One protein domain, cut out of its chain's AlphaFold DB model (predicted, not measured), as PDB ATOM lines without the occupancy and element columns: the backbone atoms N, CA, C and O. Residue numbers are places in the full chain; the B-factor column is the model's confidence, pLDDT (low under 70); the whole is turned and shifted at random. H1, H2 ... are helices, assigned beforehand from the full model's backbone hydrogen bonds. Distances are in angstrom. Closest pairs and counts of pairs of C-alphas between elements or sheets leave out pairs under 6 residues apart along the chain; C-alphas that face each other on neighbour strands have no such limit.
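Overview. This is residues 12 to 102 of the 139 residues of an uncharacterized protein of Diploscapter pachys (UniProt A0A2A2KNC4). Three helices, H3, H4 and H5, run side by side and alternately opposite ways, with H4 at the corner between H3 and H5; the short H2 packs on the early part of H5 and comes close to H3. From this helical body a long, bare arm sticks out with residues 21 to 31, and the small helix H1 is at its far end; the last part of H5, residues 93 to 100, sticks out too. You have 91 residues before you, with five named helices in the order H1, H2, H3, H4, H5 and no named strand; the class is all helix. The whole is only just loose, close to extended, with a radius of gyration of the C-alphas of 18.1 A, and its C-alphas span 56 by 36 by 24 A.

Arrangement. Start at residues 12 to 18, which are H1; it touches no helix. Go on to H2, residues 34 to 37, which is apart from H1. H2 is close to but not clearly touching H3, residues 41 to 51: their closest C-alphas, those of Ile 36 and Lys 44, are 6.9 A apart. Next look at H4, residues 58 to 72, which touches H3 and forms a helical hairpin with it; the closest C-alphas, of Ile 50 and Lys 61, are 6.1 A apart, and the two run opposite ways at a shallow tilt of 18 degrees. H5, residues 75 to 100, forms a second helical hairpin with H4, opposite ways at a shallow tilt of 5 degrees. H5 touches H4 with its residues 77 to 85 alone, and the closest C-alphas, of Ala 69 and Lys 78, are 6.1 A apart. H5 also touches H2, with its residues 76 to 81 alone; the closest C-alphas, of Phe 35 and Gln 77, are 4.6 A apart. H3 and H5 are apart. In H1, H3, H4 and H5 every O i to N i+4 pair is within hydrogen-bond range, and H2 is too short for such a pair.

Along the chain. Find C-alpha 12 at (263.320, 230.389, 355.950); from there H1 runs 10.1 A to C-alpha 18. H2 measures 5.0 A from C-alpha 34 to C-alpha 37. H3 begins at C-alpha 41, at (238.477, 196.321, 370.795), and runs 14.9 A to C-alpha 51. H4 runs 20.4 A from C-alpha 58 to C-alpha 72. H5, the longest, runs 37.4 A from C-alpha 75 to C-alpha 100 at (253.172, 220.289, 397.008).

Size, cuts and confidence. The two C-alphas farthest apart, of Glu 12 and Thr 71, are 56.3 A apart. The printed part has no cut. The link from H1 to H2, residues 19 to 33, is long. Look at the B-factor column: residues 12 to 31 are under 70, and the mean pLDDT of the printed part is 82.7.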
ATOM      1  N   GLU A  12     262.595 229.492 355.045       65.50
ATOM      2  CA  GLU A  12     263.320 230.389 355.950       65.50
ATOM      3  C   GLU A  12     262.376 231.256 356.800       65.50
ATOM      4  O   GLU A  12     262.558 231.352 358.014       65.50
ATOM      5  N   GLU A  13     261.332 231.837 356.207       62.75
ATOM      6  CA  GLU A  13     260.365 232.683 356.926       62.75
ATOM      7  C   GLU A  13     259.552 231.883 357.951       62.75
ATOM      8  O   GLU A  13     259.321 232.350 359.069       62.75
ATOM      9  N   ARG A  14     259.192 230.638 357.624       60.56
ATOM     10  CA  ARG A  14     258.534 229.723 358.571       60.56
ATOM     11  C   ARG A  14     259.419 229.408 359.775       60.56
ATOM     12  O   ARG A  14     258.926 229.371 360.896       60.56
ATOM     13  N   THR A  15     260.721 229.248 359.564       65.88
ATOM     14  CA  THR A  15     261.680 228.954 360.640       65.88
ATOM     15  C   THR A  15     261.855 230.139 361.597       65.88
ATOM     16  O   THR A  15     262.056 229.946 362.794       65.88
ATOM     17  N   VAL A  16     261.738 231.375 361.099       67.56
ATOM     18  CA  VAL A  16     261.790 232.592 361.927       67.56
ATOM     19  C   VAL A  16     260.532 232.750 362.785       67.56
ATOM     20  O   VAL A  16     260.629 233.180 363.933       67.56
ATOM     21  N   VAL A  17     259.361 232.397 362.249       61.78
ATOM     22  CA  VAL A  17     258.072 232.554 362.946       61.78
ATOM     23  C   VAL A  17     257.792 231.398 363.912       61.78
ATOM     24  O   VAL A  17     257.318 231.635 365.022       61.78
ATOM     25  N   PHE A  18     258.101 230.161 363.517       64.00
ATOM     26  CA  PHE A  18     257.712 228.943 364.242       64.00
ATOM     27  C   PHE A  18     258.891 228.184 364.870       64.00
ATOM     28  O   PHE A  18     258.683 227.203 365.583       64.00
ATOM     29  N   GLY A  19     260.123 228.652 364.661       55.25
ATOM     30  CA  GLY A  19     261.335 227.970 365.110       55.25
ATOM     31  C   GLY A  19     261.787 226.856 364.155       55.25
ATOM     32  O   GLY A  19     261.103 226.543 363.176       55.25
ATOM     33  N   PRO A  20     262.973 226.265 364.391       63.28
ATOM     34  CA  PRO A  20     263.466 225.154 363.586       63.28
ATOM     35  C   PRO A  20     262.515 223.952 363.678       63.28
ATOM     36  O   PRO A  20     261.950 223.714 364.751       63.28
ATOM     37  N   PRO A  21     262.350 223.174 362.589       56.50
ATOM     38  CA  PRO A  21     261.523 221.976 362.613       56.50
ATOM     39  C   PRO A  21     261.997 221.062 363.742       56.50
ATOM     40  O   PRO A  21     263.199 220.829 363.896       56.50
ATOM     41  N   ALA A  22     261.051 220.576 364.548       55.12
ATOM     42  CA  ALA A  22     261.350 219.633 365.612       55.12
ATOM     43  C   ALA A  22     262.117 218.451 365.007       55.12
ATOM     44  O   ALA A  22     261.616 217.782 364.104       55.12
ATOM     45  N   ILE A  23     263.349 218.226 365.475       53.69
ATOM     46  CA  ILE A  23     264.102 217.021 365.133       53.69
ATOM     47  C   ILE A  23     263.201 215.852 365.543       53.69
ATOM     48  O   ILE A  23     262.819 215.803 366.717       53.69
ATOM     49  N   PRO A  24     262.810 214.961 364.617       49.31
ATOM     50  CA  PRO A  24     261.996 213.815 364.972       49.31
ATOM     51  C   PRO A  24     262.814 212.968 365.940       49.31
ATOM     52  O   PRO A  24     263.800 212.336 365.569       49.31
ATOM     53  N   VAL A  25     262.445 213.029 367.214       52.41
ATOM     54  CA  VAL A  25     262.978 212.126 368.220       52.41
ATOM     55  C   VAL A  25     262.322 210.784 367.921       52.41
ATOM     56  O   VAL A  25     261.099 210.668 368.010       52.41
ATOM     57  N   GLU A  26     263.112 209.785 367.528       44.50
ATOM     58  CA  GLU A  26     262.686 208.382 367.467       44.50
ATOM     59  C   GLU A  26     262.436 207.858 368.893       44.50
ATOM     60  O   GLU A  26     263.093 206.936 369.365       44.50
ATOM     61  N   ASP A  27     261.511 208.465 369.634       48.16
ATOM     62  CA  ASP A  27     261.126 207.989 370.959       48.16
ATOM     63  C   ASP A  27     259.988 206.974 370.804       48.16
ATOM     64  O   ASP A  27     258.856 207.176 371.238       48.16
ATOM     65  N   SER A  28     260.269 205.873 370.101       46.59
ATOM     66  CA  SER A  28     259.336 204.752 369.970       46.59
ATOM     67  C   SER A  28     259.602 203.699 371.046       46.59
ATOM     68  O   SER A  28     259.687 202.502 370.758       46.59
ATOM     69  N   PHE A  29     259.745 204.107 372.309       50.97
ATOM     70  CA  PHE A  29     259.485 203.154 373.380       50.97
ATOM     71  C   PHE A  29     257.984 202.896 373.371       50.97
ATOM     72  O   PHE A  29     257.179 203.749 373.740       50.97
ATOM     73  N   ASP A  30     257.601 201.709 372.903       60.50
ATOM     74  CA  ASP A  30     256.231 201.227 372.990       60.50
ATOM     75  C   ASP A  30     255.888 200.976 374.468       60.50
ATOM     76  O   ASP A  30     255.991 199.869 375.003       60.50
ATOM     77  N   THR A  31     255.529 202.070 375.138       69.25
ATOM     78  CA  THR A  31     255.148 202.143 376.550       69.25
ATOM     79  C   THR A  31     253.727 201.646 376.787       69.25
ATOM     80  O   THR A  31     253.259 201.652 377.928       69.25
ATOM     81  N   VAL A  32     253.031 201.186 375.738       80.25
ATOM     82  CA  VAL A  32     251.674 200.671 375.866       80.25
ATOM     83  C   VAL A  32     251.718 199.375 376.691       80.25
ATOM     84  O   VAL A  32     252.383 198.406 376.302       80.25
ATOM     85  N   PRO A  33     251.006 199.316 377.830       84.00
ATOM     86  CA  PRO A  33     250.959 198.128 378.669       84.00
ATOM     87  C   PRO A  33     250.453 196.897 377.914       84.00
ATOM     88  O   PRO A  33     249.539 196.975 377.090       84.00
ATOM     89  N   MET A  34     250.993 195.725 378.254       85.00
ATOM     90  CA  MET A  34     250.657 194.468 377.576       85.00
ATOM     91  C   MET A  34     249.160 194.128 377.649       85.00
ATOM     92  O   MET A  34     248.591 193.623 376.680       85.00
ATOM     93  N   PHE A  35     248.495 194.443 378.767       87.19
ATOM     94  CA  PHE A  35     247.053 194.227 378.889       87.19
ATOM     95  C   PHE A  35     246.242 195.069 377.894       87.19
ATOM     96  O   PHE A  35     245.229 194.580 377.411       87.19
ATOM     97  N   ILE A  36     246.706 196.274 377.531       87.00
ATOM     98  CA  ILE A  36     246.066 197.135 376.521       87.00
ATOM     99  C   ILE A  36     246.320 196.590 375.112       87.00
ATOM    100  O   ILE A  36     245.409 196.580 374.287       87.00
ATOM    101  N   LYS A  37     247.534 196.094 374.835       86.44
ATOM    102  CA  LYS A  37     247.894 195.498 373.531       86.44
ATOM    103  C   LYS A  37     247.076 194.254 373.199       86.44
ATOM    104  O   LYS A  37     246.766 194.001 372.043       86.44
ATOM    105  N   THR A  38     246.757 193.469 374.222       86.69
ATOM    106  CA  THR A  38     246.045 192.190 374.093       86.69
ATOM    107  C   THR A  38     244.541 192.314 374.336       86.69
ATOM    108  O   THR A  38     243.831 191.309 374.336       86.69
ATOM    109  N   MET A  39     244.041 193.527 374.587       87.44
ATOM    110  CA  MET A  39     242.635 193.778 374.890       87.44
ATOM    111  C   MET A  39     241.762 193.652 373.638       87.44
ATOM    112  O   MET A  39     242.146 194.088 372.554       87.44
ATOM    113  N   MET A  40     240.555 193.103 373.794       88.69
ATOM    114  CA  MET A  40     239.559 193.130 372.719       88.69
ATOM    115  C   MET A  40     239.127 194.579 372.428       88.69
ATOM    116  O   MET A  40     239.011 195.356 373.379       88.69
ATOM    117  N   PRO A  41     238.828 194.947 371.166       89.50
ATOM    118  CA  PRO A  41     238.477 196.321 370.795       89.50
ATOM    119  C   PRO A  41     237.340 196.931 371.625       89.50
ATOM    120  O   PRO A  41     237.443 198.078 372.053       89.50
ATOM    121  N   ASP A  42     236.297 196.154 371.922       89.38
ATOM    122  CA  ASP A  42     235.156 196.627 372.715       89.38
ATOM    123  C   ASP A  42     235.549 196.935 374.166       89.38
ATOM    124  O   ASP A  42     235.200 197.981 374.705       89.38
ATOM    125  N   VAL A  43     236.356 196.064 374.780       89.62
ATOM    126  CA  VAL A  43     236.857 196.267 376.150       89.62
ATOM    127  C   VAL A  43     237.838 197.441 376.192       89.62
ATOM    128  O   VAL A  43     237.853 198.195 377.162       89.62
ATOM    129  N   LYS A  44     238.618 197.643 375.122       90.81
ATOM    130  CA  LYS A  44     239.511 198.797 374.978       90.81
ATOM    131  C   LYS A  44     238.733 200.103 374.894       90.81
ATOM    132  O   LYS A  44     239.101 201.061 375.560       90.81
ATOM    133  N   LYS A  45     237.628 200.129 374.151       90.69
ATOM    134  CA  LYS A  45     236.745 201.299 374.085       90.69
ATOM    135  C   LYS A  45     236.163 201.652 375.456       90.69
ATOM    136  O   LYS A  45     236.113 202.830 375.807       90.69
ATOM    137  N   ASP A  46     235.756 200.648 376.232       90.88
ATOM    138  CA  ASP A  46     235.271 200.851 377.603       90.88
ATOM    139  C   ASP A  46     236.382 201.367 378.529       90.88
ATOM    140  O   ASP A  46     236.152 202.291 379.313       90.88
ATOM    141  N   PHE A  47     237.596 200.819 378.407       93.12
ATOM    142  CA  PHE A  47     238.775 201.295 379.129       93.12
ATOM    143  C   PHE A  47     239.084 202.759 378.795       93.12
ATOM    144  O   PHE A  47     239.178 203.584 379.705       93.12
ATOM    145  N   ASP A  48     239.194 203.089 377.506       91.25
ATOM    146  CA  ASP A  48     239.531 204.431 377.032       91.25
ATOM    147  C   ASP A  48     238.483 205.436 377.515       91.25
ATOM    148  O   ASP A  48     238.840 206.465 378.079       91.25
ATOM    149  N   LYS A  49     237.191 205.090 377.437       92.12
ATOM    150  CA  LYS A  49     236.100 205.932 377.945       92.12
ATOM    151  C   LYS A  49     236.257 206.290 379.427       92.12
ATOM    152  O   LYS A  49     235.914 207.403 379.811       92.12
ATOM    153  N   ILE A  50     236.729 205.365 380.266       92.88
ATOM    154  CA  ILE A  50     236.969 205.634 381.694       92.88
ATOM    155  C   ILE A  50     238.258 206.444 381.874       92.88
ATOM    156  O   ILE A  50     238.300 207.395 382.656       92.88
ATOM    157  N   TRP A  51     239.319 206.062 381.165       90.31
ATOM    158  CA  TRP A  51     240.651 206.629 381.342       90.31
ATOM    159  C   TRP A  51     240.743 208.083 380.859       90.31
ATOM    160  O   TRP A  51     241.298 208.937 381.563       90.31
ATOM    161  N   THR A  52     240.148 208.388 379.706       86.62
ATOM    162  CA  THR A  52     240.203 209.714 379.073       86.62
ATOM    163  C   THR A  52     239.143 210.686 379.584       86.62
ATOM    164  O   THR A  52     239.133 211.837 379.161       86.62
ATOM    165  N   ASP A  53     238.254 210.263 380.486       87.44
ATOM    166  CA  ASP A  53     237.235 211.137 381.072       87.44
ATOM    167  C   ASP A  53     237.900 212.225 381.930       87.44
ATOM    168  O   ASP A  53     238.390 211.963 383.027       87.44
ATOM    169  N   SER A  54     237.968 213.458 381.434       79.06
ATOM    170  CA  SER A  54     238.606 214.569 382.150       79.06
ATOM    171  C   SER A  54     237.799 215.079 383.346       79.06
ATOM    172  O   SER A  54     238.350 215.797 384.179       79.06
ATOM    173  N   GLU A  55     236.508 214.753 383.430       83.69
ATOM    174  CA  GLU A  55     235.620 215.210 384.507       83.69
ATOM    175  C   GLU A  55     235.635 214.251 385.705       83.69
ATOM    176  O   GLU A  55     235.329 214.644 386.836       83.69
ATOM    177  N   MET A  56     236.027 212.996 385.482       87.12
ATOM    178  CA  MET A  56     236.099 211.982 386.526       87.12
ATOM    179  C   MET A  56     237.350 212.131 387.398       87.12
ATOM    180  O   MET A  56     238.475 212.224 386.908       87.12
ATOM    181  N   LYS A  57     237.159 212.072 388.721       90.00
ATOM    182  CA  LYS A  57     238.268 212.028 389.681       90.00
ATOM    183  C   LYS A  57     239.055 210.728 389.541       90.00
ATOM    184  O   LYS A  57     238.469 209.667 389.345       90.00
ATOM    185  N   ASP A  58     240.366 210.804 389.756       88.62
ATOM    186  CA  ASP A  58     241.273 209.652 389.664       88.62
ATOM    187  C   ASP A  58     240.818 208.459 390.520       88.62
ATOM    188  O   ASP A  58     240.842 207.322 390.062       88.62
ATOM    189  N   GLU A  59     240.337 208.702 391.743       90.19
ATOM    190  CA  GLU A  59     239.828 207.647 392.633       90.19
ATOM    191  C   GLU A  59     238.641 206.887 392.030       90.19
ATOM    192  O   GLU A  59     238.559 205.663 392.145       90.19
ATOM    193  N   ASP A  60     237.733 207.603 391.368       93.19
ATOM    194  CA  ASP A  60     236.561 207.016 390.723       93.19
ATOM    195  C   ASP A  60     236.952 206.314 389.416       93.19
ATOM    196  O   ASP A  60     236.417 205.242 389.119       93.19
ATOM    197  N   LYS A  61     237.942 206.849 388.686       92.94
ATOM    198  CA  LYS A  61     238.541 206.165 387.530       92.94
ATOM    199  C   LYS A  61     239.126 204.824 387.938       92.94
ATOM    200  O   LYS A  61     238.795 203.812 387.329       92.94
ATOM    201  N   TYR A  62     239.957 204.798 388.980       93.62
ATOM    202  CA  TYR A  62     240.602 203.566 389.436       93.62
ATOM    203  C   TYR A  62     239.575 202.514 389.860       93.62
ATOM    204  O   TYR A  62     239.709 201.360 389.469       93.62
ATOM    205  N   LYS A  63     238.506 202.911 390.565       94.50
ATOM    206  CA  LYS A  63     237.412 201.989 390.919       94.50
ATOM    207  C   LYS A  63     236.727 201.399 389.686       94.50
ATOM    208  O   LYS A  63     236.581 200.185 389.598       94.50
ATOM    209  N   LYS A  64     236.349 202.235 388.713       94.38
ATOM    210  CA  LYS A  64     235.701 201.756 387.480       94.38
ATOM    211  C   LYS A  64     236.622 200.867 386.644       94.38
ATOM    212  O   LYS A  64     236.158 199.900 386.045       94.38
ATOM    213  N   LEU A  65     237.920 201.167 386.610       94.06
ATOM    214  CA  LEU A  65     238.903 200.316 385.944       94.06
ATOM    215  C   LEU A  65     239.077 198.972 386.666       94.06
ATOM    216  O   LEU A  65     239.175 197.945 385.998       94.06
ATOM    217  N   ASP A  66     239.039 198.948 388.001       93.94
ATOM    218  CA  ASP A  66     239.086 197.706 388.784       93.94
ATOM    219  C   ASP A  66     237.838 196.837 388.550       93.94
ATOM    220  O   ASP A  66     237.943 195.611 388.415       93.94
ATOM    221  N   GLU A  67     236.660 197.452 388.433       94.75
ATOM    222  CA  GLU A  67     235.414 196.772 388.053       94.75
ATOM    223  C   GLU A  67     235.486 196.202 386.627       94.75
ATOM    224  O   GLU A  67     235.143 195.034 386.393       94.75
ATOM    225  N   LEU A  68     235.991 196.990 385.671       93.00
ATOM    226  CA  LEU A  68     236.192 196.549 384.289       93.00
ATOM    227  C   LEU A  68     237.186 195.381 384.221       93.00
ATOM    228  O   LEU A  68     236.915 194.371 383.567       93.00
ATOM    229  N   ALA A  69     238.303 195.468 384.943       92.00
ATOM    230  CA  ALA A  69     239.310 194.416 384.991       92.00
ATOM    231  C   ALA A  69     238.765 193.127 385.623       92.00
ATOM    232  O   ALA A  69     239.018 192.026 385.131       92.00
ATOM    233  N   SER A  70     237.964 193.246 386.681       90.94
ATOM    234  CA  SER A  70     237.369 192.090 387.360       90.94
ATOM    235  C   SER A  70     236.381 191.331 386.471       90.94
ATOM    236  O   SER A  70     236.275 190.108 386.581       90.94
ATOM    237  N   THR A  71     235.685 192.039 385.578       91.56
ATOM    238  CA  THR A  71     234.603 191.484 384.751       91.56
ATOM    239  C   THR A  71     235.028 191.091 383.338       91.56
ATOM    240  O   THR A  71     234.475 190.138 382.786       91.56
ATOM    241  N   LYS A  72     235.977 191.811 382.727       91.62
ATOM    242  CA  LYS A  72     236.307 191.678 381.297       91.62
ATOM    243  C   LYS A  72     237.726 191.197 381.014       91.62
ATOM    244  O   LYS A  72     237.990 190.806 379.879       91.62
ATOM    245  N   PHE A  73     238.643 191.241 381.982       91.06
ATOM    246  CA  PHE A  73     240.041 190.883 381.721       91.06
ATOM    247  C   PHE A  73     240.279 189.394 381.982       91.06
ATOM    248  O   PHE A  73     239.743 188.806 382.922       91.06
ATOM    249  N   SER A  74     241.138 188.791 381.165       89.88
ATOM    250  CA  SER A  74     241.715 187.471 381.437       89.88
ATOM    251  C   SER A  74     242.722 187.529 382.596       89.88
ATOM    252  O   SER A  74     243.234 188.596 382.930       89.88
ATOM    253  N   GLU A  75     243.060 186.387 383.200       88.69
ATOM    254  CA  GLU A  75     244.026 186.333 384.313       88.69
ATOM    255  C   GLU A  75     245.398 186.969 383.981       88.69
ATOM    256  O   GLU A  75     245.874 187.789 384.774       88.69
ATOM    257  N   PRO A  76     246.013 186.732 382.800       88.44
ATOM    258  CA  PRO A  76     247.246 187.429 382.421       88.44
ATOM    259  C   PRO A  76     247.069 188.950 382.290       88.44
ATOM    260  O   PRO A  76     247.954 189.720 382.671       88.44
ATOM    261  N   GLN A  77     245.916 189.400 381.785       88.38
ATOM    262  CA  GLN A  77     245.602 190.824 381.658       88.38
ATOM    263  C   GLN A  77     245.394 191.480 383.023       88.38
ATOM    264  O   GLN A  77     245.894 192.581 383.227       88.38
ATOM    265  N   LYS A  78     244.738 190.806 383.976       91.50
ATOM    266  CA  LYS A  78     244.586 191.296 385.355       91.50
ATOM    267  C   LYS A  78     245.937 191.477 386.042       91.50
ATOM    268  O   LYS A  78     246.160 192.504 386.681       91.50
ATOM    269  N   ALA A  79     246.851 190.517 385.884       90.00
ATOM    270  CA  ALA A  79     248.197 190.610 386.448       90.00
ATOM    271  C   ALA A  79     248.963 191.819 385.884       90.00
ATOM    272  O   ALA A  79     249.500 192.624 386.648       90.00
ATOM    273  N   SER A  80     248.953 191.991 384.558       89.62
ATOM    274  CA  SER A  80     249.594 193.138 383.902       89.62
ATOM    275  C   SER A  80     248.924 194.473 384.260       89.62
ATOM    276  O   SER A  80     249.631 195.447 384.520       89.62
ATOM    277  N   TYR A  81     247.592 194.517 384.327       92.88
ATOM    278  CA  TYR A  81     246.822 195.698 384.725       92.88
ATOM    279  C   TYR A  81     247.151 196.141 386.148       92.88
ATOM    280  O   TYR A  81     247.398 197.322 386.376       92.88
ATOM    281  N   LYS A  82     247.221 195.204 387.100       92.25
ATOM    282  CA  LYS A  82     247.517 195.525 388.499       92.25
ATOM    283  C   LYS A  82     248.889 196.181 388.653       92.25
ATOM    284  O   LYS A  82     249.008 197.172 389.364       92.25
ATOM    285  N   VAL A  83     249.907 195.656 387.967       91.75
ATOM    286  CA  VAL A  83     251.254 196.257 387.966       91.75
ATOM    287  C   VAL A  83     251.213 197.663 387.372       91.75
ATOM    288  O   VAL A  83     251.744 198.597 387.967       91.75
ATOM    289  N   TRP A  84     250.543 197.828 386.231       93.25
ATOM    290  CA  TRP A  84     250.408 199.132 385.590       93.25
ATOM    291  C   TRP A  84     249.695 200.155 386.485       93.25
ATOM    292  O   TRP A  84     250.180 201.275 386.634       93.25
ATOM    293  N   LEU A  85     248.586 199.775 387.121       92.31
ATOM    294  CA  LEU A  85     247.805 200.671 387.971       92.31
ATOM    295  C   LEU A  85     248.606 201.142 389.193       92.31
ATOM    296  O   LEU A  85     248.521 202.309 389.574       92.31
ATOM    297  N   GLU A  86     249.396 200.258 389.803       92.56
ATOM    298  CA  GLU A  86     250.269 200.628 390.921       92.56
ATOM    299  C   GLU A  86     251.355 201.626 390.491       92.56
ATOM    300  O   GLU A  86     251.572 202.630 391.177       92.56
ATOM    301  N   GLU A  87     251.979 201.429 389.325       90.75
ATOM    302  CA  GLU A  87     252.954 202.388 388.788       90.75
ATOM    303  C   GLU A  87     252.308 203.735 388.429       90.75
ATOM    304  O   GLU A  87     252.877 204.787 388.728       90.75
ATOM    305  N   VAL A  88     251.086 203.733 387.886       90.56
ATOM    306  CA  VAL A  88     250.301 204.956 387.645       90.56
ATOM    307  C   VAL A  88     250.046 205.712 388.950       90.56
ATOM    308  O   VAL A  88     250.330 206.910 389.036       90.56
ATOM    309  N   LYS A  89     249.565 205.025 389.994       90.81
ATOM    310  CA  LYS A  89     249.310 205.636 391.311       90.81
ATOM    311  C   LYS A  89     250.589 206.208 391.919       90.81
ATOM    312  O   LYS A  89     250.581 207.318 392.457       90.81
ATOM    313  N   LYS A  90     251.702 205.480 391.811       90.19
ATOM    314  CA  LYS A  90     253.017 205.914 392.299       90.19
ATOM    315  C   LYS A  90     253.526 207.143 391.548       90.19
ATOM    316  O   LYS A  90     253.965 208.100 392.188       90.19
ATOM    317  N   ALA A  91     253.431 207.149 390.220       86.06
ATOM    318  CA  ALA A  91     253.802 208.294 389.394       86.06
ATOM    319  C   ALA A  91     252.946 209.522 389.735       86.06
ATOM    320  O   ALA A  91     253.489 210.612 389.938       86.06
ATOM    321  N   LYS A  92     251.629 209.340 389.896       87.56
ATOM    322  CA  LYS A  92     250.716 210.415 390.296       87.56
ATOM    323  C   LYS A  92     251.089 210.997 391.655       87.56
ATOM    324  O   LYS A  92     251.250 212.210 391.770       87.56
ATOM    325  N   LYS A  93     251.323 210.141 392.652       89.44
ATOM    326  CA  LYS A  93     251.773 210.566 393.983       89.44
ATOM    327  C   LYS A  93     253.083 211.355 393.912       89.44
ATOM    328  O   LYS A  93     253.195 212.404 394.534       89.44
ATOM    329  N   ALA A  94     254.055 210.891 393.129       86.88
ATOM    330  CA  ALA A  94     255.329 211.588 392.966       86.88
ATOM    331  C   ALA A  94     255.158 212.982 392.333       86.88
ATOM    332  O   ALA A  94     255.843 213.929 392.727       86.88
ATOM    333  N   VAL A  95     254.241 213.127 391.372       85.88
ATOM    334  CA  VAL A  95     253.887 214.430 390.791       85.88
ATOM    335  C   VAL A  95     253.208 215.322 391.829       85.88
ATOM    336  O   VAL A  95     253.616 216.472 391.982       85.88
ATOM    337  N   ASP A  96     252.245 214.803 392.588       86.81
ATOM    338  CA  ASP A  96     251.550 215.566 393.632       86.81
ATOM    339  C   ASP A  96     252.511 216.043 394.725       86.81
ATOM    340  O   ASP A  96     252.475 217.209 395.118       86.81
ATOM    341  N   ASP A  97     253.449 215.192 395.143       88.69
ATOM    342  CA  ASP A  97     254.491 215.545 396.109       88.69
ATOM    343  C   ASP A  97     255.432 216.635 395.554       88.69
ATOM    344  O   ASP A  97     255.860 217.533 396.290       88.69
ATOM    345  N   ARG A  98     255.749 216.602 394.250       88.19
ATOM    346  CA  ARG A  98     256.521 217.667 393.581       88.19
ATOM    347  C   ARG A  98     255.737 218.972 393.543       88.19
ATOM    348  O   ARG A  98     256.305 220.013 393.870       88.19
ATOM    349  N   ILE A  99     254.451 218.920 393.197       85.38
ATOM    350  CA  ILE A  99     253.563 220.088 393.182       85.38
ATOM    351  C   ILE A  99     253.442 220.678 394.589       85.38
ATOM    352  O   ILE A  99     253.546 221.892 394.755       85.38
ATOM    353  N   ALA A 100     253.287 219.846 395.621       90.19
ATOM    354  CA  ALA A 100     253.172 220.289 397.008       90.19
ATOM    355  C   ALA A 100     254.397 221.098 397.466       90.19
ATOM    356  O   ALA A 100     254.230 222.101 398.167       90.19
ATOM    357  N   LYS A 101     255.595 220.717 397.003       93.25
ATOM    358  CA  LYS A 101     256.878 221.385 397.288       93.25
ATOM    359  C   LYS A 101     257.121 222.671 396.488       93.25
ATOM    360  O   LYS A 101     258.080 223.381 396.780       93.25
ATOM    361  N   LEU A 102     256.287 222.990 395.496       91.06
ATOM    362  CA  LEU A 102     256.424 224.229 394.731       91.06
ATOM    363  C   LEU A 102     256.170 225.468 395.600       91.06
ATOM    364  O   LEU A 102     255.330 225.462 396.509       91.06
TER     365      LEU A 102